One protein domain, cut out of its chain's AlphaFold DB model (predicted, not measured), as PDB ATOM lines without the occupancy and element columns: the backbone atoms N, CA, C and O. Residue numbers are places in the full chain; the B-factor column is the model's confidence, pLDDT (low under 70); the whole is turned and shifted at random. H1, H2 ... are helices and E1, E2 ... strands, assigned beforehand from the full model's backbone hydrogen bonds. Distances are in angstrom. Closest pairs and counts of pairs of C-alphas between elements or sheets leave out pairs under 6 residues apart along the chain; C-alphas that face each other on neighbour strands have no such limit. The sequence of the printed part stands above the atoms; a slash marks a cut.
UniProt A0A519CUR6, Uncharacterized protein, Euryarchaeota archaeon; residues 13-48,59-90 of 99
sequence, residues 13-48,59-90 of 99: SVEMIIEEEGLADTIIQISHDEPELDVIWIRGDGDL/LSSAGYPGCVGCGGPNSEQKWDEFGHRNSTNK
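Overview. This is residues 13 to 48 and 59 to 90 of the 99 residues of an uncharacterized protein of Euryarchaeota archaeon (UniProt A0A519CUR6). With little regular structure, this is a small three-stranded sheet grazed at E3 by one short helix, H1, while a long loop reaches away, its residues 59 to 66 and 69 to 75 sticking out. The printed part has 68 residues, 25 in named elements, in the order E1, E2, E3, H1, helix and strand mixed; the sheet, E1 E2 E3, is mixed. It is loose, radius of gyration of the C-alphas 14.7 A, spanning 41 by 31 by 25 A.

Along the chain. Find C-alpha 13 at (33.765, 32.112, -9.776), where E1, residues 13 to 17, begins. E2, residues 24 to 31, runs 18.4 A and bends by 66 degrees at Ile 27. E3 is residues 40 to 43; H1, residues 81 to 88, runs 10.7 A to (48.377, 39.915, 1.676).

Arrangement. Hairpin E1 and E2 is antiparallel; look for N 14 and O 28, 2.9 A. E2 and E3 are parallel, with N 42 and O 29 at 3.0 A. H1 only grazes the sheet, closest C-alphas Ile 40 and Glu 81, 6.4 A; its O i to N i+4 pairs are within hydrogen-bond range.

Size, cuts and confidence. Residues 49 to 58 are not printed; C-alphas 48 and 59 stand 16.5 A apart. Residues 19 to 24, 64 to 76 and 88 to 90 have pLDDT under 70.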
ATOM      1  N   SER A  13      33.886  33.109 -10.838       83.19
ATOM      2  CA  SER A  13      33.765  32.112  -9.776       83.19
ATOM      3  C   SER A  13      33.991  30.696 -10.309       83.19
ATOM      4  O   SER A  13      33.777  30.399 -11.486       83.19
ATOM      5  N   VAL A  14      34.451  29.812  -9.426       84.44
ATOM      6  CA  VAL A  14      34.454  28.363  -9.653       84.44
ATOM      7  C   VAL A  14      33.494  27.745  -8.651       84.44
ATOM      8  O   VAL A  14      33.651  27.940  -7.446       84.44
ATOM      9  N   GLU A  15      32.525  26.988  -9.153       84.31
ATOM     10  CA  GLU A  15      31.472  26.368  -8.351       84.31
ATOM     11  C   GLU A  15      31.578  24.843  -8.402       84.31
ATOM     12  O   GLU A  15      31.831  24.246  -9.455       84.31
ATOM     13  N   MET A  16      31.372  24.198  -7.256       79.19
ATOM     14  CA  MET A  16      31.221  22.749  -7.182       79.19
ATOM     15  C   MET A  16      29.748  22.390  -7.356       79.19
ATOM     16  O   MET A  16      28.926  22.753  -6.526       79.19
ATOM     17  N   ILE A  17      29.421  21.646  -8.413       73.69
ATOM     18  CA  ILE A  17      28.052  21.184  -8.673       73.69
ATOM     19  C   ILE A  17      27.899  19.760  -8.129       73.69
ATOM     20  O   ILE A  17      28.548  18.836  -8.625       73.69
ATOM     21  N   ILE A  18      27.028  19.571  -7.134       73.62
ATOM     22  CA  ILE A  18      26.676  18.249  -6.595       73.62
ATOM     23  C   ILE A  18      25.329  17.817  -7.194       73.62
ATOM     24  O   ILE A  18      24.292  18.420  -6.917       73.62
ATOM     25  N   GLU A  19      25.348  16.763  -8.022       66.75
ATOM     26  CA  GLU A  19      24.187  16.282  -8.799       66.75
ATOM     27  C   GLU A  19      22.964  15.903  -7.937       66.75
ATOM     28  O   GLU A  19      21.842  15.944  -8.438       66.75
ATOM     29  N   GLU A  20      23.147  15.562  -6.654       64.94
ATOM     30  CA  GLU A  20      22.058  15.090  -5.783       64.94
ATOM     31  C   GLU A  20      21.276  16.187  -5.040       64.94
ATOM     32  O   GLU A  20      20.137  15.928  -4.655       64.94
ATOM     33  N   GLU A  21      21.803  17.406  -4.868       57.81
ATOM     34  CA  GLU A  21      21.109  18.438  -4.067       57.81
ATOM     35  C   GLU A  21      20.932  19.797  -4.759       57.81
ATOM     36  O   GLU A  21      20.306  20.692  -4.195       57.81
ATOM     37  N   GLY A  22      21.449  19.987  -5.980       54.91
ATOM     38  CA  GLY A  22      21.367  21.285  -6.670       54.91
ATOM     39  C   GLY A  22      22.085  22.424  -5.930       54.91
ATOM     40  O   GLY A  22      21.941  23.587  -6.301       54.91
ATOM     41  N   LEU A  23      22.851  22.089  -4.891       54.06
ATOM     42  CA  LEU A  23      23.731  22.987  -4.166       54.06
ATOM     43  C   LEU A  23      24.996  23.164  -5.006       54.06
ATOM     44  O   LEU A  23      25.816  22.253  -5.129       54.06
ATOM     45  N   ALA A  24      25.089  24.331  -5.638       67.00
ATOM     46  CA  ALA A  24      26.328  24.862  -6.172       67.00
ATOM     47  C   ALA A  24      26.966  25.701  -5.064       67.00
ATOM     48  O   ALA A  24      26.361  26.678  -4.622       67.00
ATOM     49  N   ASP A  25      28.140  25.292  -4.588       82.88
ATOM     50  CA  ASP A  25      28.896  26.072  -3.608       82.88
ATOM     51  C   ASP A  25      30.121  26.696  -4.277       82.88
ATOM     52  O   ASP A  25      30.821  26.037  -5.061       82.88
ATOM     53  N   THR A  26      30.356  27.979  -4.010       87.81
ATOM     54  CA  THR A  26      31.472  28.713  -4.615       87.81
ATOM     55  C   THR A  26      32.744  28.364  -3.865       87.81
ATOM     56  O   THR A  26      32.849  28.595  -2.670       87.81
ATOM     57  N   ILE A  27      33.740  27.829  -4.564       89.44
ATOM     58  CA  ILE A  27      35.014  27.437  -3.945       89.44
ATOM     59  C   ILE A  27      36.111  28.479  -4.159       89.44
ATOM     60  O   ILE A  27      37.009  28.617  -3.329       89.44
ATOM     61  N   ILE A  28      36.061  29.209  -5.275       90.12
ATOM     62  CA  ILE A  28      37.039  30.236  -5.646       90.12
ATOM     63  C   ILE A  28      36.285  31.427  -6.224       90.12
ATOM     64  O   ILE A  28      35.405  31.238  -7.065       90.12
ATOM     65  N   GLN A  29      36.675  32.638  -5.830       91.62
ATOM     66  CA  GLN A  29      36.145  33.879  -6.387       91.62
ATOM     67  C   GLN A  29      37.264  34.886  -6.671       91.62
ATOM     68  O   GLN A  29      38.106  35.167  -5.813       91.62
ATOM     69  N   ILE A  30      37.240  35.452  -7.880       91.38
ATOM     70  CA  ILE A  30      38.088  36.570  -8.293       91.38
ATOM     71  C   ILE A  30      37.238  37.839  -8.271       91.38
ATOM     72  O   ILE A  30      36.312  37.991  -9.072       91.38
ATOM     73  N   SER A  31      37.528  38.727  -7.323       90.12
ATOM     74  CA  SER A  31      36.786  39.975  -7.126       90.12
ATOM     75  C   SER A  31      37.597  41.009  -6.353       90.12
ATOM     76  O   SER A  31      38.539  40.676  -5.630       90.12
ATOM     77  N   HIS A  32      37.202  42.279  -6.449       89.00
ATOM     78  CA  HIS A  32      37.719  43.329  -5.566       89.00
ATOM     79  C   HIS A  32      37.126  43.282  -4.161       89.00
ATOM     80  O   HIS A  32      37.817  43.660  -3.211       89.00
ATOM     81  N   ASP A  33      35.875  42.846  -4.048       89.75
ATOM     82  CA  ASP A  33      35.173  42.692  -2.780       89.75
ATOM     83  C   ASP A  33      35.500  41.342  -2.145       89.75
ATOM     84  O   ASP A  33      35.627  40.331  -2.842       89.75
ATOM     85  N   GLU A  34      35.650  41.349  -0.823       91.88
ATOM     86  CA  GLU A  34      35.972  40.168  -0.026       91.88
ATOM     87  C   GLU A  34      34.737  39.250   0.106       91.88
ATOM     88  O   GLU A  34      33.699  39.716   0.582       91.88
ATOM     89  N   PRO A  35      34.823  37.966  -0.295       92.62
ATOM     90  CA  PRO A  35      33.757  36.985  -0.105       92.62
ATOM     91  C   PRO A  35      33.807  36.356   1.298       92.62
ATOM     92  O   PRO A  35      34.672  36.666   2.122       92.62
ATOM     93  N   GLU A  36      32.902  35.416   1.564       92.38
ATOM     94  CA  GLU A  36      32.901  34.607   2.789       92.38
ATOM     95  C   GLU A  36      34.214  33.810   2.960       92.38
ATOM     96  O   GLU A  36      34.961  33.574   2.008       92.38
ATOM     97  N   LEU A  37      34.557  33.448   4.202       91.06
ATOM     98  CA  LEU A  37      35.854  32.835   4.556       91.06
ATOM     99  C   LEU A  37      36.034  31.384   4.080       91.06
ATOM    100  O   LEU A  37      37.144  30.858   4.118       91.06
ATOM    101  N   ASP A  38      34.952  30.727   3.688       89.75
ATOM    102  CA  ASP A  38      34.940  29.406   3.062       89.75
ATOM    103  C   ASP A  38      35.275  29.448   1.562       89.75
ATOM    104  O   ASP A  38      35.595  28.409   0.982       89.75
ATOM    105  N   VAL A  39      35.301  30.643   0.962       91.19
ATOM    106  CA  VAL A  39      35.694  30.877  -0.429       91.19
ATOM    107  C   VAL A  39      37.160  31.303  -0.510       91.19
ATOM    108  O   VAL A  39      37.594  32.240   0.167       91.19
ATOM    109  N   ILE A  40      37.925  30.670  -1.405       91.62
ATOM    110  CA  ILE A  40      39.278  31.128  -1.739       91.62
ATOM    111  C   ILE A  40      39.169  32.445  -2.504       91.62
ATOM    112  O   ILE A  40      38.661  32.481  -3.631       91.62
ATOM    113  N   TRP A  41      39.664  33.525  -1.906       92.31
ATOM    114  CA  TRP A  41      39.581  34.848  -2.499       92.31
ATOM    115  C   TRP A  41      40.866  35.228  -3.225       92.31
ATOM    116  O   TRP A  41      41.948  35.318  -2.642       92.31
ATOM    117  N   ILE A  42      40.731  35.526  -4.512       90.19
ATOM    118  CA  ILE A  42      41.808  36.071  -5.330       90.19
ATOM    119  C   ILE A  42      41.451  37.520  -5.642       90.19
ATOM    120  O   ILE A  42      40.575  37.810  -6.455       90.19
ATOM    121  N   ARG A  43      42.125  38.454  -4.968       90.50
ATOM    122  CA  ARG A  43      41.822  39.877  -5.110       90.50
ATOM    123  C   ARG A  43      42.297  40.413  -6.460       90.50
ATOM    124  O   ARG A  43      43.500  40.501  -6.696       90.50
ATOM    125  N   GLY A  44      41.356  40.850  -7.290       87.06
ATOM    126  CA  GLY A  44      41.640  41.539  -8.545       87.06
ATOM    127  C   GLY A  44      40.548  41.350  -9.590       87.06
ATOM    128  O   GLY A  44      39.400  41.063  -9.255       87.06
ATOM    129  N   ASP A  45      40.940  41.541 -10.845       85.25
ATOM    130  CA  ASP A  45      40.054  41.573 -12.004       85.25
ATOM    131  C   ASP A  45      40.021  40.241 -12.760       85.25
ATOM    132  O   ASP A  45      40.879  39.372 -12.583       85.25
ATOM    133  N   GLY A  46      39.063  40.114 -13.681       77.94
ATOM    134  CA  GLY A  46      38.906  38.933 -14.535       77.94
ATOM    135  C   GLY A  46      40.154  38.560 -15.350       77.94
ATOM    136  O   GLY A  46      40.306  37.393 -15.703       77.94
ATOM    137  N   ASP A  47      41.088  39.485 -15.590       83.25
ATOM    138  CA  ASP A  47      42.359  39.192 -16.270       83.25
ATOM    139  C   ASP A  47      43.219  38.165 -15.505       83.25
ATOM    140  O   ASP A  47      43.886  37.332 -16.127       83.25
ATOM    141  N   LEU A  48      43.132  38.131 -14.167       85.31
ATOM    142  CA  LEU A  48      43.828  37.138 -13.335       85.31
ATOM    143  C   LEU A  48      43.372  35.708 -13.635       85.31
ATOM    144  O   LEU A  48      44.143  34.761 -13.476       85.31
ATOM    145  N   LEU A  59      51.506  23.715 -15.435       81.00
ATOM    146  CA  LEU A  59      51.618  22.596 -14.495       81.00
ATOM    147  C   LEU A  59      51.194  21.268 -15.138       81.00
ATOM    148  O   LEU A  59      51.912  20.272 -15.044       81.00
ATOM    149  N   SER A  60      50.059  21.272 -15.842       80.50
ATOM    150  CA  SER A  60      49.553  20.102 -16.566       80.50
ATOM    151  C   SER A  60      50.519  19.647 -17.670       80.50
ATOM    152  O   SER A  60      50.856  18.466 -17.760       80.50
ATOM    153  N   SER A  61      51.042  20.585 -18.465       82.69
ATOM    154  CA  SER A  61      51.956  20.308 -19.585       82.69
ATOM    155  C   SER A  61      53.340  19.851 -19.127       82.69
ATOM    156  O   SER A  61      53.964  19.023 -19.788       82.69
ATOM    157  N   ALA A  62      53.813  20.345 -17.982       81.94
ATOM    158  CA  ALA A  62      55.036  19.879 -17.336       81.94
ATOM    159  C   ALA A  62      54.891  18.472 -16.725       81.94
ATOM    160  O   ALA A  62      55.867  17.913 -16.224       81.94
ATOM    161  N   GLY A  63      53.689  17.889 -16.772       70.38
ATOM    162  CA  GLY A  63      53.417  16.562 -16.248       70.38
ATOM    163  C   GLY A  63      53.439  16.511 -14.725       70.38
ATOM    164  O   GLY A  63      53.687  15.430 -14.206       70.38
ATOM    165  N   TYR A  64      53.193  17.633 -14.023       67.00
ATOM    166  CA  TYR A  64      52.946  17.645 -12.577       67.00
ATOM    167  C   TYR A  64      51.561  17.048 -12.319       67.00
ATOM    168  O   TYR A  64      50.551  17.751 -12.406       67.00
ATOM    169  N   PRO A  65      51.467  15.750 -11.998       61.44
ATOM    170  CA  PRO A  65      50.203  15.058 -11.906       61.44
ATOM    171  C   PRO A  65      49.759  15.129 -10.446       61.44
ATOM    172  O   PRO A  65      49.701  14.100  -9.792       61.44
ATOM    173  N   GLY A  66      49.590  16.340  -9.896       58.28
ATOM    174  CA  GLY A  66      49.116  16.567  -8.519       58.28
ATOM    175  C   GLY A  66      49.636  15.562  -7.478       58.28
ATOM    176  O   GLY A  66      48.844  14.990  -6.733       58.28
ATOM    177  N   CYS A  67      50.937  15.257  -7.481       59.44
ATOM    178  CA  CYS A  67      51.498  14.217  -6.625       59.44
ATOM    179  C   CYS A  67      51.520  14.657  -5.158       59.44
ATOM    180  O   CYS A  67      51.973  15.750  -4.818       59.44
ATOM    181  N   VAL A  68      51.119  13.751  -4.268       58.69
ATOM    182  CA  VAL A  68      51.463  13.861  -2.846       58.69
ATOM    183  C   VAL A  68      52.995  13.919  -2.743       58.69
ATOM    184  O   VAL A  68      53.689  13.080  -3.319       58.69
ATOM    185  N   GLY A  69      53.527  14.935  -2.070       60.88
ATOM    186  CA  GLY A  69      54.949  15.132  -1.799       60.88
ATOM    187  C   GLY A  69      55.702  16.069  -2.747       60.88
ATOM    188  O   GLY A  69      56.861  16.371  -2.470       60.88
ATOM    189  N   CYS A  70      55.101  16.549  -3.844       67.44
ATOM    190  CA  CYS A  70      55.847  17.313  -4.859       67.44
ATOM    191  C   CYS A  70      55.695  18.841  -4.808       67.44
ATOM    192  O   CYS A  70      56.486  19.533  -5.444       67.44
ATOM    193  N   GLY A  71      54.760  19.384  -4.022       62.69
ATOM    194  CA  GLY A  71      54.644  20.837  -3.817       62.69
ATOM    195  C   GLY A  71      55.401  21.375  -2.588       62.69
ATOM    196  O   GLY A  71      55.343  22.569  -2.294       62.69
ATOM    197  N   GLY A  72      56.151  20.517  -1.885       65.19
ATOM    198  CA  GLY A  72      56.892  20.879  -0.675       65.19
ATOM    199  C   GLY A  72      56.015  20.956   0.588       65.19
ATOM    200  O   GLY A  72      54.797  20.822   0.520       65.19
ATOM    201  N   PRO A  73      56.610  21.180   1.774       62.09
ATOM    202  CA  PRO A  73      55.913  21.063   3.064       62.09
ATOM    203  C   PRO A  73      54.721  22.019   3.248       62.09
ATOM    204  O   PRO A  73      53.860  21.759   4.086       62.09
ATOM    205  N   ASN A  74      54.652  23.100   2.464       61.81
ATOM    206  CA  ASN A  74      53.566  24.080   2.519       61.81
ATOM    207  C   ASN A  74      52.396  23.765   1.566       61.81
ATOM    208  O   ASN A  74      51.345  24.376   1.713       61.81
ATOM    209  N   SER A  75      52.538  22.844   0.601       65.69
ATOM    210  CA  SER A  75      51.467  22.526  -0.367       65.69
ATOM    211  C   SER A  75      50.513  21.428   0.099       65.69
ATOM    212  O   SER A  75      49.504  21.178  -0.547       65.69
ATOM    213  N   GLU A  76      50.877  20.698   1.154       67.56
ATOM    214  CA  GLU A  76      50.121  19.538   1.646       67.56
ATOM    215  C   GLU A  76      49.221  19.872   2.838       67.56
ATOM    216  O   GLU A  76      48.421  19.047   3.280       67.56
ATOM    217  N   GLN A  77      49.367  21.076   3.388       74.69
ATOM    218  CA  GLN A  77      48.536  21.547   4.484       74.69
ATOM    219  C   GLN A  77      47.194  22.042   3.948       74.69
ATOM    220  O   GLN A  77      47.085  22.478   2.801       74.69
ATOM    221  N   LYS A  78      46.159  21.981   4.793       80.25
ATOM    222  CA  LYS A  78      44.883  22.625   4.470       80.25
ATOM    223  C   LYS A  78      45.125  24.111   4.226       80.25
ATOM    224  O   LYS A  78      45.868  24.742   4.975       80.25
ATOM    225  N   TRP A  79      44.473  24.639   3.199       85.19
ATOM    226  CA  TRP A  79      44.504  26.059   2.900       85.19
ATOM    227  C   TRP A  79      43.939  26.866   4.081       85.19
ATOM    228  O   TRP A  79      42.840  26.581   4.555       85.19
ATOM    229  N   ASP A  80      44.713  27.836   4.571       89.12
ATOM    230  CA  ASP A  80      44.313  28.776   5.625       89.12
ATOM    231  C   ASP A  80      43.972  30.124   4.985       89.12
ATOM    232  O   ASP A  80      44.825  31.003   4.847       89.12
ATOM    233  N   GLU A  81      42.712  30.263   4.565       91.31
ATOM    234  CA  GLU A  81      42.213  31.468   3.897       91.31
ATOM    235  C   GLU A  81      42.355  32.706   4.792       91.31
ATOM    236  O   GLU A  81      42.839  33.749   4.355       91.31
ATOM    237  N   PHE A  82      42.019  32.590   6.080       91.06
ATOM    238  CA  PHE A  82      42.139  33.700   7.027       91.06
ATOM    239  C   PHE A  82      43.595  34.155   7.190       91.06
ATOM    240  O   PHE A  82      43.894  35.355   7.162       91.06
ATOM    241  N   GLY A  83      44.522  33.207   7.348       90.00
ATOM    242  CA  GLY A  83      45.955  33.491   7.382       90.00
ATOM    243  C   GLY A  83      46.439  34.146   6.088       90.00
ATOM    244  O   GLY A  83      47.177  35.137   6.136       90.00
ATOM    245  N   HIS A  84      45.971  33.653   4.939       89.00
ATOM    246  CA  HIS A  84      46.303  34.194   3.626       89.00
ATOM    247  C   HIS A  84      45.853  35.655   3.472       89.00
ATOM    248  O   HIS A  84      46.702  36.516   3.217       89.00
ATOM    249  N   ARG A  85      44.575  35.964   3.729       91.44
ATOM    250  CA  ARG A  85      44.008  37.327   3.636       91.44
ATOM    251  C   ARG A  85      44.738  38.337   4.525       91.44
ATOM    252  O   ARG A  85      45.020  39.464   4.121       91.44
ATOM    253  N   ASN A  86      45.120  37.924   5.733       86.88
ATOM    254  CA  ASN A  86      45.865  38.789   6.652       86.88
ATOM    255  C   ASN A  86      47.324  39.011   6.230       86.88
ATOM    256  O   ASN A  86      47.923  40.033   6.577       86.88
ATOM    257  N   SER A  87      47.915  38.060   5.506       79.75
ATOM    258  CA  SER A  87      49.285  38.172   5.007       79.75
ATOM    259  C   SER A  87      49.391  39.104   3.797       79.75
ATOM    260  O   SER A  87      50.320  39.909   3.737       79.75
ATOM    261  N   THR A  88      48.418  39.071   2.881       61.75
ATOM    262  CA  THR A  88      48.377  39.915   1.676       61.75
ATOM    263  C   THR A  88      48.116  41.388   2.003       61.75
ATOM    264  O   THR A  88      48.720  42.263   1.384       61.75
ATOM    265  N   ASN A  89      47.344  41.683   3.055       56.09
ATOM    266  CA  ASN A  89      47.087  43.053   3.528       56.09
ATOM    267  C   ASN A  89      48.359  43.784   4.032       56.09
ATOM    268  O   ASN A  89      48.415  45.010   4.079       56.09
ATOM    269  N   LYS A  90      49.429  43.049   4.369       40.78
ATOM    270  CA  LYS A  90      50.731  43.646   4.727       40.78
ATOM    271  C   LYS A  90      51.590  44.042   3.525       40.78
ATOM    272  O   LYS A  90      52.571  44.756   3.703       40.78
TER     273      LYS A  90